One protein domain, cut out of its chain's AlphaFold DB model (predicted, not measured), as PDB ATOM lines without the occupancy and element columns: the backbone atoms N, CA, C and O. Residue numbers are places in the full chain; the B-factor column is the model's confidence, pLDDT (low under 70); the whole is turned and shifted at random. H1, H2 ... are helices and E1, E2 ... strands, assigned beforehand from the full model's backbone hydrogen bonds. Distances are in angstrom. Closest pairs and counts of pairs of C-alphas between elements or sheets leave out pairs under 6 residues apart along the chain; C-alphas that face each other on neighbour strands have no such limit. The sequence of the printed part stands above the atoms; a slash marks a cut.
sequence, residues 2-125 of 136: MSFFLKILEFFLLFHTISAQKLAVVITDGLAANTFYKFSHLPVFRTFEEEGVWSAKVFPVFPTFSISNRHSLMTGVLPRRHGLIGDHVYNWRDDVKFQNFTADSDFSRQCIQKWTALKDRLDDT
ATOM      1  N   MET A   2     166.712 241.578 248.659       68.69
ATOM      2  CA  MET A   2     167.195 241.138 249.985       68.69
ATOM      3  C   MET A   2     166.172 240.337 250.823       68.69
ATOM      4  O   MET A   2     166.528 239.353 251.458       68.69
ATOM      5  N   SER A   3     164.880 240.685 250.753       71.19
ATOM      6  CA  SER A   3     163.808 239.966 251.468       71.19
ATOM      7  C   SER A   3     163.556 238.543 250.941       71.19
ATOM      8  O   SER A   3     163.136 237.675 251.700       71.19
ATOM      9  N   PHE A   4     163.847 238.273 249.664       77.06
ATOM     10  CA  PHE A   4     163.647 236.945 249.071       77.06
ATOM     11  C   PHE A   4     164.699 235.948 249.571       77.06
ATOM     12  O   PHE A   4     164.375 234.817 249.918       77.06
ATOM     13  N   PHE A   5     165.949 236.407 249.701       74.44
ATOM     14  CA  PHE A   5     167.039 235.625 250.285       74.44
ATOM     15  C   PHE A   5     166.807 235.308 251.766       74.44
ATOM     16  O   PHE A   5     167.066 234.184 252.186       74.44
ATOM     17  N   LEU A   6     166.263 236.257 252.539       76.75
ATOM     18  CA  LEU A   6     165.961 236.035 253.958       76.75
ATOM     19  C   LEU A   6     164.906 234.931 254.153       76.75
ATOM     20  O   LEU A   6     165.066 234.072 255.009       76.75
ATOM     21  N   LYS A   7     163.873 234.906 253.299       76.19
ATOM     22  CA  LYS A   7     162.814 233.885 253.344       76.19
ATOM     23  C   LYS A   7     163.296 232.495 252.922       76.19
ATOM     24  O   LYS A   7     162.829 231.504 253.469       76.19
ATOM     25  N   ILE A   8     164.234 232.410 251.975       75.56
ATOM     26  CA  ILE A   8     164.871 231.136 251.600       75.56
ATOM     27  C   ILE A   8     165.732 230.615 252.754       75.56
ATOM     28  O   ILE A   8     165.700 229.422 253.045       75.56
ATOM     29  N   LEU A   9     166.458 231.499 253.440       71.62
ATOM     30  CA  LEU A   9     167.257 231.135 254.608       71.62
ATOM     31  C   LEU A   9     166.374 230.652 255.773       71.62
ATOM     32  O   LEU A   9     166.670 229.617 256.363       71.62
ATOM     33  N   GLU A  10     165.264 231.341 256.059       68.88
ATOM     34  CA  GLU A  10     164.277 230.899 257.059       68.88
ATOM     35  C   GLU A  10     163.653 229.547 256.696       68.88
ATOM     36  O   GLU A  10     163.520 228.680 257.558       68.88
ATOM     37  N   PHE A  11     163.335 229.325 255.418       66.31
ATOM     38  CA  PHE A  11     162.831 228.041 254.940       66.31
ATOM     39  C   PHE A  11     163.862 226.923 255.161       66.31
ATOM     40  O   PHE A  11     163.530 225.900 255.745       66.31
ATOM     41  N   PHE A  12     165.132 227.127 254.801       62.25
ATOM     42  CA  PHE A  12     166.189 226.128 255.019       62.25
ATOM     43  C   PHE A  12     166.454 225.823 256.503       62.25
ATOM     44  O   PHE A  12     166.738 224.674 256.841       62.25
ATOM     45  N   LEU A  13     166.329 226.814 257.390       60.59
ATOM     46  CA  LEU A  13     166.477 226.618 258.837       60.59
ATOM     47  C   LEU A  13     165.310 225.823 259.444       60.59
ATOM     48  O   LEU A  13     165.526 225.038 260.365       60.59
ATOM     49  N   LEU A  14     164.099 225.955 258.894       57.09
ATOM     50  CA  LEU A  14     162.925 225.174 259.309       57.09
ATOM     51  C   LEU A  14     162.973 223.706 258.842       57.09
ATOM     52  O   LEU A  14     162.289 222.864 259.420       57.09
ATOM     53  N   PHE A  15     163.790 223.385 257.833       57.59
ATOM     54  CA  PHE A  15     163.970 222.025 257.304       57.59
ATOM     55  C   PHE A  15     165.156 221.262 257.903       57.59
ATOM     56  O   PHE A  15     165.446 220.152 257.449       57.59
ATOM     57  N   HIS A  16     165.826 221.797 258.930       58.91
ATOM     58  CA  HIS A  16     166.792 221.009 259.693       58.91
ATOM     59  C   HIS A  16     166.034 219.961 260.517       58.91
ATOM     60  O   HIS A  16     165.676 220.157 261.678       58.91
ATOM     61  N   THR A  17     165.723 218.839 259.875       60.97
ATOM     62  CA  THR A  17     165.170 217.666 260.527       60.97
ATOM     63  C   THR A  17     166.218 217.167 261.510       60.97
ATOM     64  O   THR A  17     167.267 216.645 261.137       60.97
ATOM     65  N   ILE A  18     165.952 217.362 262.800       64.88
ATOM     66  CA  ILE A  18     166.713 216.714 263.862       64.88
ATOM     67  C   ILE A  18     166.452 215.217 263.699       64.88
ATOM     68  O   ILE A  18     165.423 214.690 264.119       64.88
ATOM     69  N   SER A  19     167.356 214.540 262.995       70.75
ATOM     70  CA  SER A  19     167.347 213.090 262.871       70.75
ATOM     71  C   SER A  19     167.636 212.516 264.254       70.75
ATOM     72  O   SER A  19     168.747 212.637 264.769       70.75
ATOM     73  N   ALA A  20     166.612 211.953 264.894       78.94
ATOM     74  CA  ALA A  20     166.760 211.336 266.202       78.94
ATOM     75  C   ALA A  20     167.667 210.102 266.089       78.94
ATOM     76  O   ALA A  20     167.381 209.164 265.337       78.94
ATOM     77  N   GLN A  21     168.760 210.089 266.850       88.00
ATOM     78  CA  GLN A  21     169.638 208.929 266.929       88.00
ATOM     79  C   GLN A  21     168.906 207.786 267.644       88.00
ATOM     80  O   GLN A  21     168.333 207.964 268.719       88.00
ATOM     81  N   LYS A  22     168.905 206.595 267.037       92.19
ATOM     82  CA  LYS A  22     168.305 205.400 267.640       92.19
ATOM     83  C   LYS A  22     169.166 204.938 268.815       92.19
ATOM     84  O   LYS A  22     170.383 204.845 268.679       92.19
ATOM     85  N   LEU A  23     168.525 204.594 269.931       90.50
ATOM     86  CA  LEU A  23     169.180 204.036 271.111       90.50
ATOM     87  C   LEU A  23     168.816 202.556 271.254       90.50
ATOM     88  O   LEU A  23     167.640 202.210 271.362       90.50
ATOM     89  N   ALA A  24     169.829 201.694 271.276       91.75
ATOM     90  CA  ALA A  24     169.691 200.286 271.625       91.75
ATOM     91  C   ALA A  24     170.385 200.040 272.968       91.75
ATOM     92  O   ALA A  24     171.562 200.356 273.123       91.75
ATOM     93  N   VAL A  25     169.656 199.475 273.932       91.00
ATOM     94  CA  VAL A  25     170.189 199.124 275.255       91.00
ATOM     95  C   VAL A  25     170.239 197.605 275.364       91.00
ATOM     96  O   VAL A  25     169.202 196.943 275.334       91.00
ATOM     97  N   VAL A  26     171.447 197.054 275.486       90.56
ATOM     98  CA  VAL A  26     171.687 195.617 275.678       90.56
ATOM     99  C   VAL A  26     172.125 195.395 277.120       90.56
ATOM    100  O   VAL A  26     173.104 195.986 277.567       90.56
ATOM    101  N   ILE A  27     171.394 194.553 277.851       90.06
ATOM    102  CA  ILE A  27     171.672 194.240 279.257       90.06
ATOM    103  C   ILE A  27     172.001 192.758 279.367       90.06
ATOM    104  O   ILE A  27     171.185 191.909 279.009       90.06
ATOM    105  N   THR A  28     173.185 192.463 279.889       89.00
ATOM    106  CA  THR A  28     173.658 191.109 280.178       89.00
ATOM    107  C   THR A  28     173.650 190.881 281.686       89.00
ATOM    108  O   THR A  28     174.357 191.549 282.440       89.00
ATOM    109  N   ASP A  29     172.818 189.949 282.148       88.25
ATOM    110  CA  ASP A  29     172.730 189.626 283.572       88.25
ATOM    111  C   ASP A  29     173.966 188.848 284.045       88.25
ATOM    112  O   ASP A  29     174.500 188.005 283.324       88.25
ATOM    113  N   GLY A  30     174.439 189.142 285.259       86.69
ATOM    114  CA  GLY A  30     175.580 188.446 285.867       86.69
ATOM    115  C   GLY A  30     176.956 188.708 285.228       86.69
ATOM    116  O   GLY A  30     177.935 188.061 285.611       86.69
ATOM    117  N   LEU A  31     177.082 189.655 284.290       89.38
ATOM    118  CA  LEU A  31     178.371 189.999 283.683       89.38
ATOM    119  C   LEU A  31     179.214 190.880 284.621       89.38
ATOM    120  O   LEU A  31     179.184 192.108 284.567       89.38
ATOM    121  N   ALA A  32     179.995 190.242 285.491       89.31
ATOM    122  CA  ALA A  32     180.938 190.939 286.363       89.31
ATOM    123  C   ALA A  32     182.111 191.546 285.566       89.31
ATOM    124  O   ALA A  32     182.598 190.941 284.611       89.31
ATOM    125  N   ALA A  33     182.653 192.681 286.028       88.81
ATOM    126  CA  ALA A  33     183.786 193.353 285.376       88.81
ATOM    127  C   ALA A  33     185.000 192.425 285.180       88.81
ATOM    128  O   ALA A  33     185.583 192.375 284.106       88.81
ATOM    129  N   ASN A  34     185.343 191.611 286.186       90.75
ATOM    130  CA  ASN A  34     186.444 190.646 286.075       90.75
ATOM    131  C   ASN A  34     186.194 189.582 284.993       90.75
ATOM    132  O   ASN A  34     187.125 189.116 284.345       90.75
ATOM    133  N   THR A  35     184.935 189.190 284.791       89.31
ATOM    134  CA  THR A  35     184.550 188.262 283.725       89.31
ATOM    135  C   THR A  35     184.694 188.935 282.365       89.31
ATOM    136  O   THR A  35     185.281 188.341 281.467       89.31
ATOM    137  N   PHE A  36     184.255 190.189 282.233       88.12
ATOM    138  CA  PHE A  36     184.451 190.972 281.013       88.12
ATOM    139  C   PHE A  36     185.937 191.075 280.635       88.12
ATOM    140  O   PHE A  36     186.297 190.731 279.514       88.12
ATOM    141  N   TYR A  37     186.818 191.412 281.585       88.44
ATOM    142  CA  TYR A  37     188.266 191.482 281.337       88.44
ATOM    143  C   TYR A  37     188.882 190.160 280.869       88.44
ATOM    144  O   TYR A  37     189.793 190.163 280.049       88.44
ATOM    145  N   LYS A  38     188.390 189.011 281.352       90.88
ATOM    146  CA  LYS A  38     188.866 187.699 280.876       90.88
ATOM    147  C   LYS A  38     188.510 187.450 279.410       90.88
ATOM    148  O   LYS A  38     189.254 186.766 278.710       90.88
ATOM    149  N   PHE A  39     187.387 187.994 278.949       89.50
ATOM    150  CA  PHE A  39     186.855 187.776 277.604       89.50
ATOM    151  C   PHE A  39     187.037 188.972 276.659       89.50
ATOM    152  O   PHE A  39     186.585 188.896 275.520       89.50
ATOM    153  N   SER A  40     187.731 190.039 277.066       88.56
ATOM    154  CA  SER A  40     187.930 191.244 276.239       88.56
ATOM    155  C   SER A  40     188.661 190.969 274.920       88.56
ATOM    156  O   SER A  40     188.495 191.697 273.949       88.56
ATOM    157  N   HIS A  41     189.408 189.865 274.842       90.81
ATOM    158  CA  HIS A  41     190.063 189.401 273.620       90.81
ATOM    159  C   HIS A  41     189.088 188.961 272.512       90.81
ATOM    160  O   HIS A  41     189.504 188.821 271.360       90.81
ATOM    161  N   LEU A  42     187.811 188.707 272.830       93.06
ATOM    162  CA  LEU A  42     186.810 188.351 271.827       93.06
ATOM    163  C   LEU A  42     186.517 189.556 270.914       93.06
ATOM    164  O   LEU A  42     186.343 190.663 271.427       93.06
ATOM    165  N   PRO A  43     186.377 189.362 269.585       92.81
ATOM    166  CA  PRO A  43     186.275 190.468 268.628       92.81
ATOM    167  C   PRO A  43     185.180 191.486 268.958       92.81
ATOM    168  O   PRO A  43     185.410 192.683 268.873       92.81
ATOM    169  N   VAL A  44     184.010 191.010 269.400       88.94
ATOM    170  CA  VAL A  44     182.868 191.874 269.732       88.94
ATOM    171  C   VAL A  44     183.197 192.817 270.889       88.94
ATOM    172  O   VAL A  44     182.926 194.010 270.800       88.94
ATOM    173  N   PHE A  45     183.790 192.305 271.971       89.06
ATOM    174  CA  PHE A  45     184.134 193.132 273.129       89.06
ATOM    175  C   PHE A  45     185.294 194.076 272.827       89.06
ATOM    176  O   PHE A  45     185.253 195.229 273.245       89.06
ATOM    177  N   ARG A  46     186.260 193.618 272.027       91.12
ATOM    178  CA  ARG A  46     187.382 194.434 271.575       91.12
ATOM    179  C   ARG A  46     186.931 195.654 270.770       91.12
ATOM    180  O   ARG A  46     187.389 196.754 271.052       91.12
ATOM    181  N   THR A  47     185.996 195.489 269.831       92.00
ATOM    182  CA  THR A  47     185.443 196.617 269.062       92.00
ATOM    183  C   THR A  47     184.775 197.650 269.974       92.00
ATOM    184  O   THR A  47     184.986 198.845 269.796       92.00
ATOM    185  N   PHE A  48     184.023 197.221 270.997       89.00
ATOM    186  CA  PHE A  48     183.423 198.155 271.960       89.00
ATOM    187  C   PHE A  48     184.457 198.897 272.817       89.00
ATOM    188  O   PHE A  48     184.219 200.047 273.184       89.00
ATOM    189  N   GLU A  49     185.575 198.253 273.151       88.69
ATOM    190  CA  GLU A  49     186.648 198.851 273.952       88.69
ATOM    191  C   GLU A  49     187.500 199.845 273.141       88.69
ATOM    192  O   GLU A  49     187.862 200.897 273.667       88.69
ATOM    193  N   GLU A  50     187.793 199.534 271.871       91.75
ATOM    194  CA  GLU A  50     188.645 200.351 270.989       91.75
ATOM    195  C   GLU A  50     187.883 201.504 270.304       91.75
ATOM    196  O   GLU A  50     188.432 202.599 270.167       91.75
ATOM    197  N   GLU A  51     186.632 201.289 269.882       94.50
ATOM    198  CA  GLU A  51     185.848 202.277 269.114       94.50
ATOM    199  C   GLU A  51     184.782 203.005 269.954       94.50
ATOM    200  O   GLU A  51     184.204 204.000 269.509       94.50
ATOM    201  N   GLY A  52     184.487 202.503 271.156       90.50
ATOM    202  CA  GLY A  52     183.408 202.990 272.013       90.50
ATOM    203  C   GLY A  52     183.868 203.741 273.262       90.50
ATOM    204  O   GLY A  52     185.039 204.055 273.463       90.50
ATOM    205  N   VAL A  53     182.902 204.023 274.142       91.44
ATOM    206  CA  VAL A  53     183.150 204.539 275.496       91.44
ATOM    207  C   VAL A  53     182.835 203.435 276.492       91.44
ATOM    208  O   VAL A  53     181.738 202.874 276.477       91.44
ATOM    209  N   TRP A  54     183.778 203.150 277.386       90.06
ATOM    210  CA  TRP A  54     183.650 202.095 278.384       90.06
ATOM    211  C   TRP A  54     184.055 202.579 279.781       90.06
ATOM    212  O   TRP A  54     184.742 203.587 279.944       90.06
ATOM    213  N   SER A  55     183.603 201.854 280.806       89.56
ATOM    214  CA  SER A  55     183.984 202.074 282.205       89.56
ATOM    215  C   SER A  55     184.518 200.781 282.805       89.56
ATOM    216  O   SER A  55     183.947 199.712 282.594       89.56
ATOM    217  N   ALA A  56     185.581 200.883 283.604       86.38
ATOM    218  CA  ALA A  56     186.208 199.736 284.255       86.38
ATOM    219  C   ALA A  56     185.271 198.986 285.207       86.38
ATOM    220  O   ALA A  56     185.375 197.768 285.368       86.38
ATOM    221  N   LYS A  57     184.368 199.713 285.871       86.19
ATOM    222  CA  LYS A  57     183.378 199.146 286.788       86.19
ATOM    223  C   LYS A  57     182.103 199.974 286.745       86.19
ATOM    224  O   LYS A  57     182.142 201.203 286.716       86.19
ATOM    225  N   VAL A  58     180.974 199.281 286.807       89.19
ATOM    226  CA  VAL A  58     179.662 199.868 287.082       89.19
ATOM    227  C   VAL A  58     179.208 199.304 288.419       89.19
ATOM    228  O   VAL A  58     179.221 198.087 288.615       89.19
ATOM    229  N   PHE A  59     178.871 200.182 289.360       91.06
ATOM    230  CA  PHE A  59     178.415 199.761 290.678       91.06
ATOM    231  C   PHE A  59     176.907 199.499 290.639       91.06
ATOM    232  O   PHE A  59     176.153 200.411 290.294       91.06
ATOM    233  N   PRO A  60     176.457 198.279 290.976       92.69
ATOM    234  CA  PRO A  60     175.038 197.990 291.089       92.69
ATOM    235  C   PRO A  60     174.442 198.694 292.311       92.69
ATOM    236  O   PRO A  60     175.133 198.994 293.288       92.69
ATOM    237  N   VAL A  61     173.131 198.905 292.276       94.00
ATOM    238  CA  VAL A  61     172.369 199.307 293.459       94.00
ATOM    239  C   VAL A  61     172.189 198.117 294.399       94.00
ATOM    240  O   VAL A  61     172.114 196.962 293.968       94.00
ATOM    241  N   PHE A  62     172.094 198.401 295.698       93.00
ATOM    242  CA  PHE A  62     171.709 197.404 296.689       93.00
ATOM    243  C   PHE A  62     170.177 197.341 296.814       93.00
ATOM    244  O   PHE A  62     169.541 198.397 296.897       93.00
ATOM    245  N   PRO A  63     169.576 196.141 296.897       91.19
ATOM    246  CA  PRO A  63     170.206 194.819 296.797       91.19
ATOM    247  C   PRO A  63     170.559 194.438 295.352       91.19
ATOM    248  O   PRO A  63     169.868 194.825 294.409       91.19
ATOM    249  N   THR A  64     171.634 193.661 295.177       91.19
ATOM    250  CA  THR A  64     172.232 193.346 293.865       91.19
ATOM    251  C   THR A  64     171.475 192.260 293.088       91.19
ATOM    252  O   THR A  64     172.085 191.346 292.539       91.19
ATOM    253  N   PHE A  65     170.145 192.350 293.055       89.81
ATOM    254  CA  PHE A  65     169.275 191.497 292.243       89.81
ATOM    255  C   PHE A  65     169.053 192.097 290.853       89.81
ATOM    256  O   PHE A  65     169.116 193.321 290.666       89.81
ATOM    257  N   SER A  66     168.769 191.234 289.879       88.19
ATOM    258  CA  SER A  66     168.596 191.600 288.470       88.19
ATOM    259  C   SER A  66     167.453 192.591 288.262       88.19
ATOM    260  O   SER A  66     167.633 193.614 287.598       88.19
ATOM    261  N   ILE A  67     166.289 192.336 288.872       86.75
ATOM    262  CA  ILE A  67     165.111 193.199 288.729       86.75
ATOM    263  C   ILE A  67     165.331 194.587 289.341       86.75
ATOM    264  O   ILE A  67     165.024 195.597 288.703       86.75
ATOM    265  N   SER A  68     165.946 194.646 290.525       90.06
ATOM    266  CA  SER A  68     166.259 195.892 291.226       90.06
ATOM    267  C   SER A  68     167.197 196.766 290.391       90.06
ATOM    268  O   SER A  68     166.902 197.932 290.130       90.06
ATOM    269  N   ASN A  69     168.292 196.180 289.896       92.38
ATOM    270  CA  ASN A  69     169.289 196.891 289.094       92.38
ATOM    271  C   ASN A  69     168.760 197.330 287.735       92.38
ATOM    272  O   ASN A  69     168.971 198.477 287.345       92.38
ATOM    273  N   ARG A  70     168.047 196.454 287.019       90.44
ATOM    274  CA  ARG A  70     167.482 196.788 285.707       90.44
ATOM    275  C   ARG A  70     166.495 197.945 285.814       90.44
ATOM    276  O   ARG A  70     166.538 198.864 284.999       90.44
ATOM    277  N   HIS A  71     165.631 197.927 286.826       90.25
ATOM    278  CA  HIS A  71     164.657 198.993 287.020       90.25
ATOM    279  C   HIS A  71     165.321 200.303 287.460       90.25
ATOM    280  O   HIS A  71     164.977 201.365 286.935       90.25
ATOM    281  N   SER A  72     166.315 200.244 288.352       93.06
ATOM    282  CA  SER A  72     167.124 201.417 288.709       93.06
ATOM    283  C   SER A  72     167.871 202.003 287.506       93.06
ATOM    284  O   SER A  72     167.879 203.218 287.336       93.06
ATOM    285  N   LEU A  73     168.428 201.163 286.626       92.62
ATOM    286  CA  LEU A  73     169.121 201.599 285.408       92.62
ATOM    287  C   LEU A  73     168.180 202.318 284.431       92.62
ATOM    288  O   LEU A  73     168.556 203.338 283.862       92.62
ATOM    289  N   MET A  74     166.960 201.806 284.250       90.75
ATOM    290  CA  MET A  74     165.991 202.381 283.308       90.75
ATOM    291  C   MET A  74     165.295 203.636 283.841       90.75
ATOM    292  O   MET A  74     164.899 204.493 283.056       90.75
ATOM    293  N   THR A  75     165.105 203.739 285.159       90.56
ATOM    294  CA  THR A  75     164.333 204.839 285.767       90.56
ATOM    295  C   THR A  75     165.190 205.894 286.456       90.56
ATOM    296  O   THR A  75     164.695 206.981 286.738       90.56
ATOM    297  N   GLY A  76     166.450 205.590 286.770       92.75
ATOM    298  CA  GLY A  76     167.309 206.444 287.596       92.75
ATOM    299  C   GLY A  76     166.868 206.537 289.064       92.75
ATOM    300  O   GLY A  76     167.381 207.366 289.813       92.75
ATOM    301  N   VAL A  77     165.910 205.711 289.493       91.81
ATOM    302  CA  VAL A  77     165.357 205.705 290.854       91.81
ATOM    303  C   VAL A  77     165.962 204.543 291.644       91.81
ATOM    304  O   VAL A  77     166.231 203.497 291.076       91.81
ATOM    305  N   LEU A  78     166.160 204.696 292.958       91.69
ATOM    306  CA  LEU A  78     166.688 203.629 293.824       91.69
ATOM    307  C   LEU A  78     165.611 202.606 294.243       91.69
ATOM    308  O   LEU A  78     164.440 202.991 294.359       91.69
ATOM    309  N   PRO A  79     165.990 201.362 294.612       90.12
ATOM    310  CA  PRO A  79     165.048 200.306 295.013       90.12
ATOM    311  C   PRO A  79     164.081 200.696 296.119       90.12
ATOM    312  O   PRO A  79     162.894 200.395 296.040       90.12
ATOM    313  N   ARG A  80     164.547 201.478 297.097       86.38
ATOM    314  CA  ARG A  80     163.702 202.014 298.172       86.38
ATOM    315  C   ARG A  80     162.503 202.822 297.659       86.38
ATOM    316  O   ARG A  80     161.481 202.864 298.329       86.38
ATOM    317  N   ARG A  81     162.642 203.500 296.517       86.00
ATOM    318  CA  ARG A  81     161.601 204.362 295.937       86.00
ATOM    319  C   ARG A  81     160.795 203.676 294.838       86.00
ATOM    320  O   ARG A  81     159.627 203.987 294.683       86.00
ATOM    321  N   HIS A  82     161.389 202.779 294.052       84.00
ATOM    322  CA  HIS A  82     160.633 202.051 293.023       84.00
ATOM    323  C   HIS A  82     160.066 200.704 293.496       84.00
ATOM    324  O   HIS A  82     159.411 200.027 292.713       84.00
ATOM    325  N   GLY A  83     160.330 200.283 294.737       80.19
ATOM    326  CA  GLY A  83     159.690 199.134 295.393       80.19
ATOM    327  C   GLY A  83     160.201 197.749 294.975       80.19
ATOM    328  O   GLY A  83     160.008 196.781 295.704       80.19
ATOM    329  N   LEU A  84     160.900 197.638 293.842       83.31
ATOM    330  CA  LEU A  84     161.492 196.378 293.374       83.31
ATOM    331  C   LEU A  84     162.817 196.118 294.096       83.31
ATOM    332  O   LEU A  84     163.871 196.585 293.666       83.31
ATOM    333  N   ILE A  85     162.728 195.408 295.219       85.31
ATOM    334  CA  ILE A  85     163.858 195.083 296.100       85.31
ATOM    335  C   ILE A  85     164.336 193.632 295.972       85.31
ATOM    336  O   ILE A  85     165.346 193.274 296.561       85.31
ATOM    337  N   GLY A  86     163.662 192.780 295.206       82.81
ATOM    338  CA  GLY A  86     164.095 191.400 295.015       82.81
ATOM    339  C   GLY A  86     163.132 190.606 294.155       82.81
ATOM    340  O   GLY A  86     162.058 191.089 293.802       82.81
ATOM    341  N   ASP A  87     163.534 189.381 293.830       77.69
ATOM    342  CA  ASP A  87     162.722 188.471 293.023       77.69
ATOM    343  C   ASP A  87     161.521 187.927 293.799       77.69
ATOM    344  O   ASP A  87     160.503 187.589 293.207       77.69
ATOM    345  N   HIS A  88     161.602 187.898 295.128       80.12
ATOM    346  CA  HIS A  88     160.500 187.517 295.998       80.12
ATOM    347  C   HIS A  88     160.255 188.623 297.015       80.12
ATOM    348  O   HIS A  88     161.124 188.933 297.831       80.12
ATOM    349  N   VAL A  89     159.073 189.233 296.960       76.62
ATOM    350  CA  VAL A  89     158.676 190.299 297.883       76.62
ATOM    351  C   VAL A  89     157.299 189.975 298.434       76.62
ATOM    352  O   VAL A  89     156.360 189.734 297.682       76.62
ATOM    353  N   TYR A  90     157.172 189.975 299.755       80.00
ATOM    354  CA  TYR A  90     155.892 189.809 300.426       80.00
ATOM    355  C   TYR A  90     155.412 191.149 300.972       80.00
ATOM    356  O   TYR A  90     156.092 191.759 301.795       80.00
ATOM    357  N   ASN A  91     154.242 191.599 300.528       75.81
ATOM    358  CA  ASN A  91     153.570 192.756 301.096       75.81
ATOM    359  C   ASN A  91     152.599 192.297 302.188       75.81
ATOM    360  O   ASN A  91     151.507 191.814 301.899       75.81
ATOM    361  N   TRP A  92     152.995 192.499 303.442       77.25
ATOM    362  CA  TRP A  92     152.214 192.106 304.616       77.25
ATOM    363  C   TRP A  92     150.907 192.890 304.796       77.25
ATOM    364  O   TRP A  92     150.018 192.411 305.491       77.25
ATOM    365  N   ARG A  93     150.778 194.091 304.211       77.38
ATOM    366  CA  ARG A  93     149.559 194.909 304.349       77.38
ATOM    367  C   ARG A  93     148.410 194.357 303.515       77.38
ATOM    368  O   ARG A  93     147.279 194.329 303.982       77.38
ATOM    369  N   ASP A  94     148.729 193.916 302.304       78.31
ATOM    370  CA  ASP A  94     147.745 193.458 301.319       78.31
ATOM    371  C   ASP A  94     147.731 191.926 301.163       78.31
ATOM    372  O   ASP A  94     146.985 191.397 300.345       78.31
ATOM    373  N   ASP A  95     148.587 191.219 301.911       79.75
ATOM    374  CA  ASP A  95     148.861 189.779 301.785       79.75
ATOM    375  C   ASP A  95     149.241 189.346 300.350       79.75
ATOM    376  O   ASP A  95     149.006 188.222 299.906       79.75
ATOM    377  N   VAL A  96     149.859 190.260 299.592       75.88
ATOM    378  CA  VAL A  96     150.261 190.029 298.199       75.88
ATOM    379  C   VAL A  96     151.706 189.550 298.142       75.88
ATOM    380  O   VAL A  96     152.613 190.165 298.704       75.88
ATOM    381  N   LYS A  97     151.938 188.469 297.395       76.94
ATOM    382  CA  LYS A  97     153.276 187.956 297.083       76.94
ATOM    383  C   LYS A  97     153.654 188.342 295.660       76.94
ATOM    384  O   LYS A  97     152.959 187.991 294.711       76.94
ATOM    385  N   PHE A  98     154.775 189.034 295.520       71.94
ATOM    386  CA  PHE A  98     155.480 189.172 294.259       71.94
ATOM    387  C   PHE A  98     156.505 188.051 294.139       71.94
ATOM    388  O   PHE A  98     157.325 187.859 295.039       71.94
ATOM    389  N   GLN A  99     156.456 187.321 293.031       73.00
ATOM    390  CA  GLN A  99     157.473 186.348 292.668       73.00
ATOM    391  C   GLN A  99     157.818 186.551 291.198       73.00
ATOM    392  O   GLN A  99     156.970 186.393 290.326       73.00
ATOM    393  N   ASN A 100     159.055 186.948 290.943       67.50
ATOM    394  CA  ASN A 100     159.562 187.204 289.611       67.50
ATOM    395  C   ASN A 100     159.677 185.879 288.836       67.50
ATOM    396  O   ASN A 100     160.165 184.884 289.376       67.50
ATOM    397  N   PHE A 101     159.232 185.869 287.578       63.22
ATOM    398  CA  PHE A 101     159.305 184.726 286.652       63.22
ATOM    399  C   PHE A 101     158.556 183.459 287.087       63.22
ATOM    400  O   PHE A 101     158.876 182.367 286.618       63.22
ATOM    401  N   THR A 102     157.576 183.577 287.983       61.44
ATOM    402  CA  THR A 102     156.826 182.406 288.478       61.44
ATOM    403  C   THR A 102     155.447 182.295 287.830       61.44
ATOM    404  O   THR A 102     154.896 181.201 287.741       61.44
ATOM    405  N   ALA A 103     154.891 183.405 287.335       58.31
ATOM    406  CA  ALA A 103     153.622 183.399 286.620       58.31
ATOM    407  C   ALA A 103     153.843 183.377 285.101       58.31
ATOM    408  O   ALA A 103     154.671 184.123 284.579       58.31
ATOM    409  N   ASP A 104     153.016 182.626 284.365       56.84
ATOM    410  CA  ASP A 104     153.002 182.649 282.890       56.84
ATOM    411  C   ASP A 104     152.837 184.078 282.329       56.84
ATOM    412  O   ASP A 104     153.320 184.407 281.242       56.84
ATOM    413  N   SER A 105     152.201 184.972 283.097       54.03
ATOM    414  CA  SER A 105     152.029 186.384 282.748       54.03
ATOM    415  C   SER A 105     153.314 187.210 282.782       54.03
ATOM    416  O   SER A 105     153.359 188.239 282.108       54.03
ATOM    417  N   ASP A 106     154.346 186.791 283.517       53.38
ATOM    418  CA  ASP A 106     155.624 187.515 283.622       53.38
ATOM    419  C   ASP A 106     156.422 187.467 282.314       53.38
ATOM    420  O   ASP A 106     157.188 188.380 282.010       53.38
ATOM    421  N   PHE A 107     156.170 186.451 281.485       54.03
ATOM    422  CA  PHE A 107     156.723 186.329 280.133       54.03
ATOM    423  C   PHE A 107     155.848 187.013 279.069       54.03
ATOM    424  O   PHE A 107     156.236 187.122 277.904       54.03
ATOM    425  N   SER A 108     154.665 187.499 279.458       47.75
ATOM    426  CA  SER A 108     153.736 188.204 278.580       47.75
ATOM    427  C   SER A 108     153.957 189.722 278.652       47.75
ATOM    428  O   SER A 108     154.247 190.286 279.708       47.75
ATOM    429  N   ARG A 109     153.774 190.428 277.526       46.44
ATOM    430  CA  ARG A 109     153.975 191.892 277.393       46.44
ATOM    431  C   ARG A 109     153.188 192.762 278.401       46.44
ATOM    432  O   ARG A 109     153.441 193.959 278.470       46.44
ATOM    433  N   GLN A 110     152.251 192.195 279.165       44.75
ATOM    434  CA  GLN A 110     151.362 192.909 280.092       44.75
ATOM    435  C   GLN A 110     151.903 193.075 281.523       44.75
ATOM    436  O   GLN A 110     151.320 193.843 282.289       44.75
ATOM    437  N   CYS A 111     153.008 192.421 281.905       43.56
ATOM    438  CA  CYS A 111     153.503 192.474 283.288       43.56
ATOM    439  C   CYS A 111     153.917 193.902 283.713       43.56
ATOM    440  O   CYS A 111     153.512 194.374 284.773       43.56
ATOM    441  N   ILE A 112     154.595 194.661 282.843       45.44
ATOM    442  CA  ILE A 112     155.077 196.021 283.161       45.44
ATOM    443  C   ILE A 112     153.922 196.988 283.486       45.44
ATOM    444  O   ILE A 112     154.035 197.783 284.412       45.44
ATOM    445  N   GLN A 113     152.783 196.895 282.786       44.94
ATOM    446  CA  GLN A 113     151.639 197.794 283.003       44.94
ATOM    447  C   GLN A 113     150.916 197.538 284.333       44.94
ATOM    448  O   GLN A 113     150.409 198.476 284.949       44.94
ATOM    449  N   LYS A 114     150.892 196.286 284.804       47.50
ATOM    450  CA  LYS A 114     150.276 195.926 286.090       47.50
ATOM    451  C   LYS A 114     151.070 196.458 287.287       47.50
ATOM    452  O   LYS A 114     150.464 196.850 288.279       47.50
ATOM    453  N   TRP A 115     152.399 196.507 287.191       51.00
ATOM    454  CA  TRP A 115     153.257 196.985 288.282       51.00
ATOM    455  C   TRP A 115     153.269 198.503 288.420       51.00
ATOM    456  O   TRP A 115     153.286 198.991 289.546       51.00
ATOM    457  N   THR A 116     153.172 199.254 287.319       49.38
ATOM    458  CA  THR A 116     152.994 200.714 287.388       49.38
ATOM    459  C   THR A 116     151.704 201.069 288.135       49.38
ATOM    460  O   THR A 116     151.733 201.888 289.044       49.38
ATOM    461  N   ALA A 117     150.611 200.350 287.860       53.50
ATOM    462  CA  ALA A 117     149.342 200.526 288.569       53.50
ATOM    463  C   ALA A 117     149.400 200.109 290.054       53.50
ATOM    464  O   ALA A 117     148.663 200.648 290.879       53.50
ATOM    465  N   LEU A 118     150.261 199.149 290.418       54.16
ATOM    466  CA  LEU A 118     150.494 198.793 291.820       54.16
ATOM    467  C   LEU A 118     151.347 199.852 292.532       54.16
ATOM    468  O   LEU A 118     151.079 200.167 293.686       54.16
ATOM    469  N   LYS A 119     152.339 200.425 291.843       49.53
ATOM    470  CA  LYS A 119     153.170 201.511 292.368       49.53
ATOM    471  C   LYS A 119     152.342 202.764 292.655       49.53
ATOM    472  O   LYS A 119     152.471 203.305 293.744       49.53
ATOM    473  N   ASP A 120     151.450 203.150 291.744       53.28
ATOM    474  CA  ASP A 120     150.564 204.304 291.945       53.28
ATOM    475  C   ASP A 120     149.673 204.119 293.193       53.28
ATOM    476  O   ASP A 120     149.482 205.050 293.964       53.28
ATOM    477  N   ARG A 121     149.226 202.884 293.483       50.09
ATOM    478  CA  ARG A 121     148.481 202.559 294.720       50.09
ATOM    479  C   ARG A 121     149.343 202.530 295.989       50.09
ATOM    480  O   ARG A 121     148.795 202.643 297.084       50.09
ATOM    481  N   LEU A 122     150.656 202.331 295.868       49.81
ATOM    482  CA  LEU A 122     151.594 202.275 296.996       49.81
ATOM    483  C   LEU A 122     152.184 203.654 297.336       49.81
ATOM    484  O   LEU A 122     152.482 203.897 298.504       49.81
ATOM    485  N   ASP A 123     152.316 204.550 296.353       47.56
ATOM    486  CA  ASP A 123     152.763 205.939 296.549       47.56
ATOM    487  C   ASP A 123     151.665 206.829 297.186       47.56
ATOM    488  O   ASP A 123     151.992 207.812 297.849       47.56
ATOM    489  N   ASP A 124     150.380 206.448 297.096       50.28
ATOM    490  CA  ASP A 124     149.242 207.146 297.737       50.28
ATOM    491  C   ASP A 124     149.203 207.021 299.276       50.28
ATOM    492  O   ASP A 124     148.436 207.712 299.950       50.28
ATOM    493  N   THR A 125     150.024 206.150 299.874       46.12
ATOM    494  CA  THR A 125     150.153 206.060 301.336       46.12
ATOM    495  C   THR A 125     151.481 206.677 301.763       46.12
ATOM    496  O   THR A 125     152.533 206.092 301.527       46.12
TER     497      THR A 125
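AT A GLANCE: This is residues 2 to 125 of the 136 residues of an uncharacterized protein of Caenorhabditis japonica (UniProt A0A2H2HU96). A long thin arm, residues 2 to 24 with helix H1 at its far end, sticks out from a loose two-lobed body. One lobe holds H2 and H3; the other holds H4 and H5, with the small strand hairpin E1 and E2 and the helices H6 and H7 strung along it. The printed part has 124 residues, in the order H1 H2 H3 H4 H5 E1 E2 H6 H7, and is mostly helix, with one antiparallel sheet, E1 - E2. It is extended, with a radius of gyration of the C-alphas of 22.7 A and spans of 75 by 47 by 27 A.

IN THESE COORDINATES: H1, residues 2 to 14, begins at C-alpha 2 (167.195, 241.138, 249.985) and is 19.0 A long. H2 is residues 33 to 39, 10.0 A, and H3 residues 43 to 51, 11.8 A. H4, residues 66 to 75, is 14.2 A long, from C-alpha 66 (168.596, 191.600, 288.470). H5 is residues 79 to 82, E1 88 to 91, E2 96 to 99 and H6 104 to 107. H7, residues 111 to 123, 18.9 A, ends at C-alpha 123 (152.763, 205.939, 296.549).

HOW THE PARTS SIT: H1 is apart from H2 to H7 and from both strands. H2 and H3 are close but not clearly touching, closest at the C-alphas of Phe 39 and Phe 45, 7.5 A. Their tilt is steep, 63 degrees, opposite ways. H4 and H5 touch, closest at the C-alphas of Ser 68 and Pro 79, 5.9 A. E1 and E2 form a hairpin at 170 degrees; N 89 and O 98 are 2.9 A apart, within hydrogen-bond range. H7 is close but not clearly touching to H5, at the C-alphas of His 82 and Lys 119, 7.5 A, and to H6, at those of Ser 105 and Cys 111, 6.3 A. Every O i to N i+4 pair is within hydrogen-bond range in H1, H2, H3, H4 and H7; H5 and H6 are too short for one.

THE WHOLE: The C-alphas of Met 2 and Asp 95, the two farthest apart, are 75.2 A apart. The printed part has no cut. The links H1 to H2 and H3 to H4 are long. The mean pLDDT of the printed part is 77.1; residue 2, residues 10 to 18 and residues 100 to 125 are under 70.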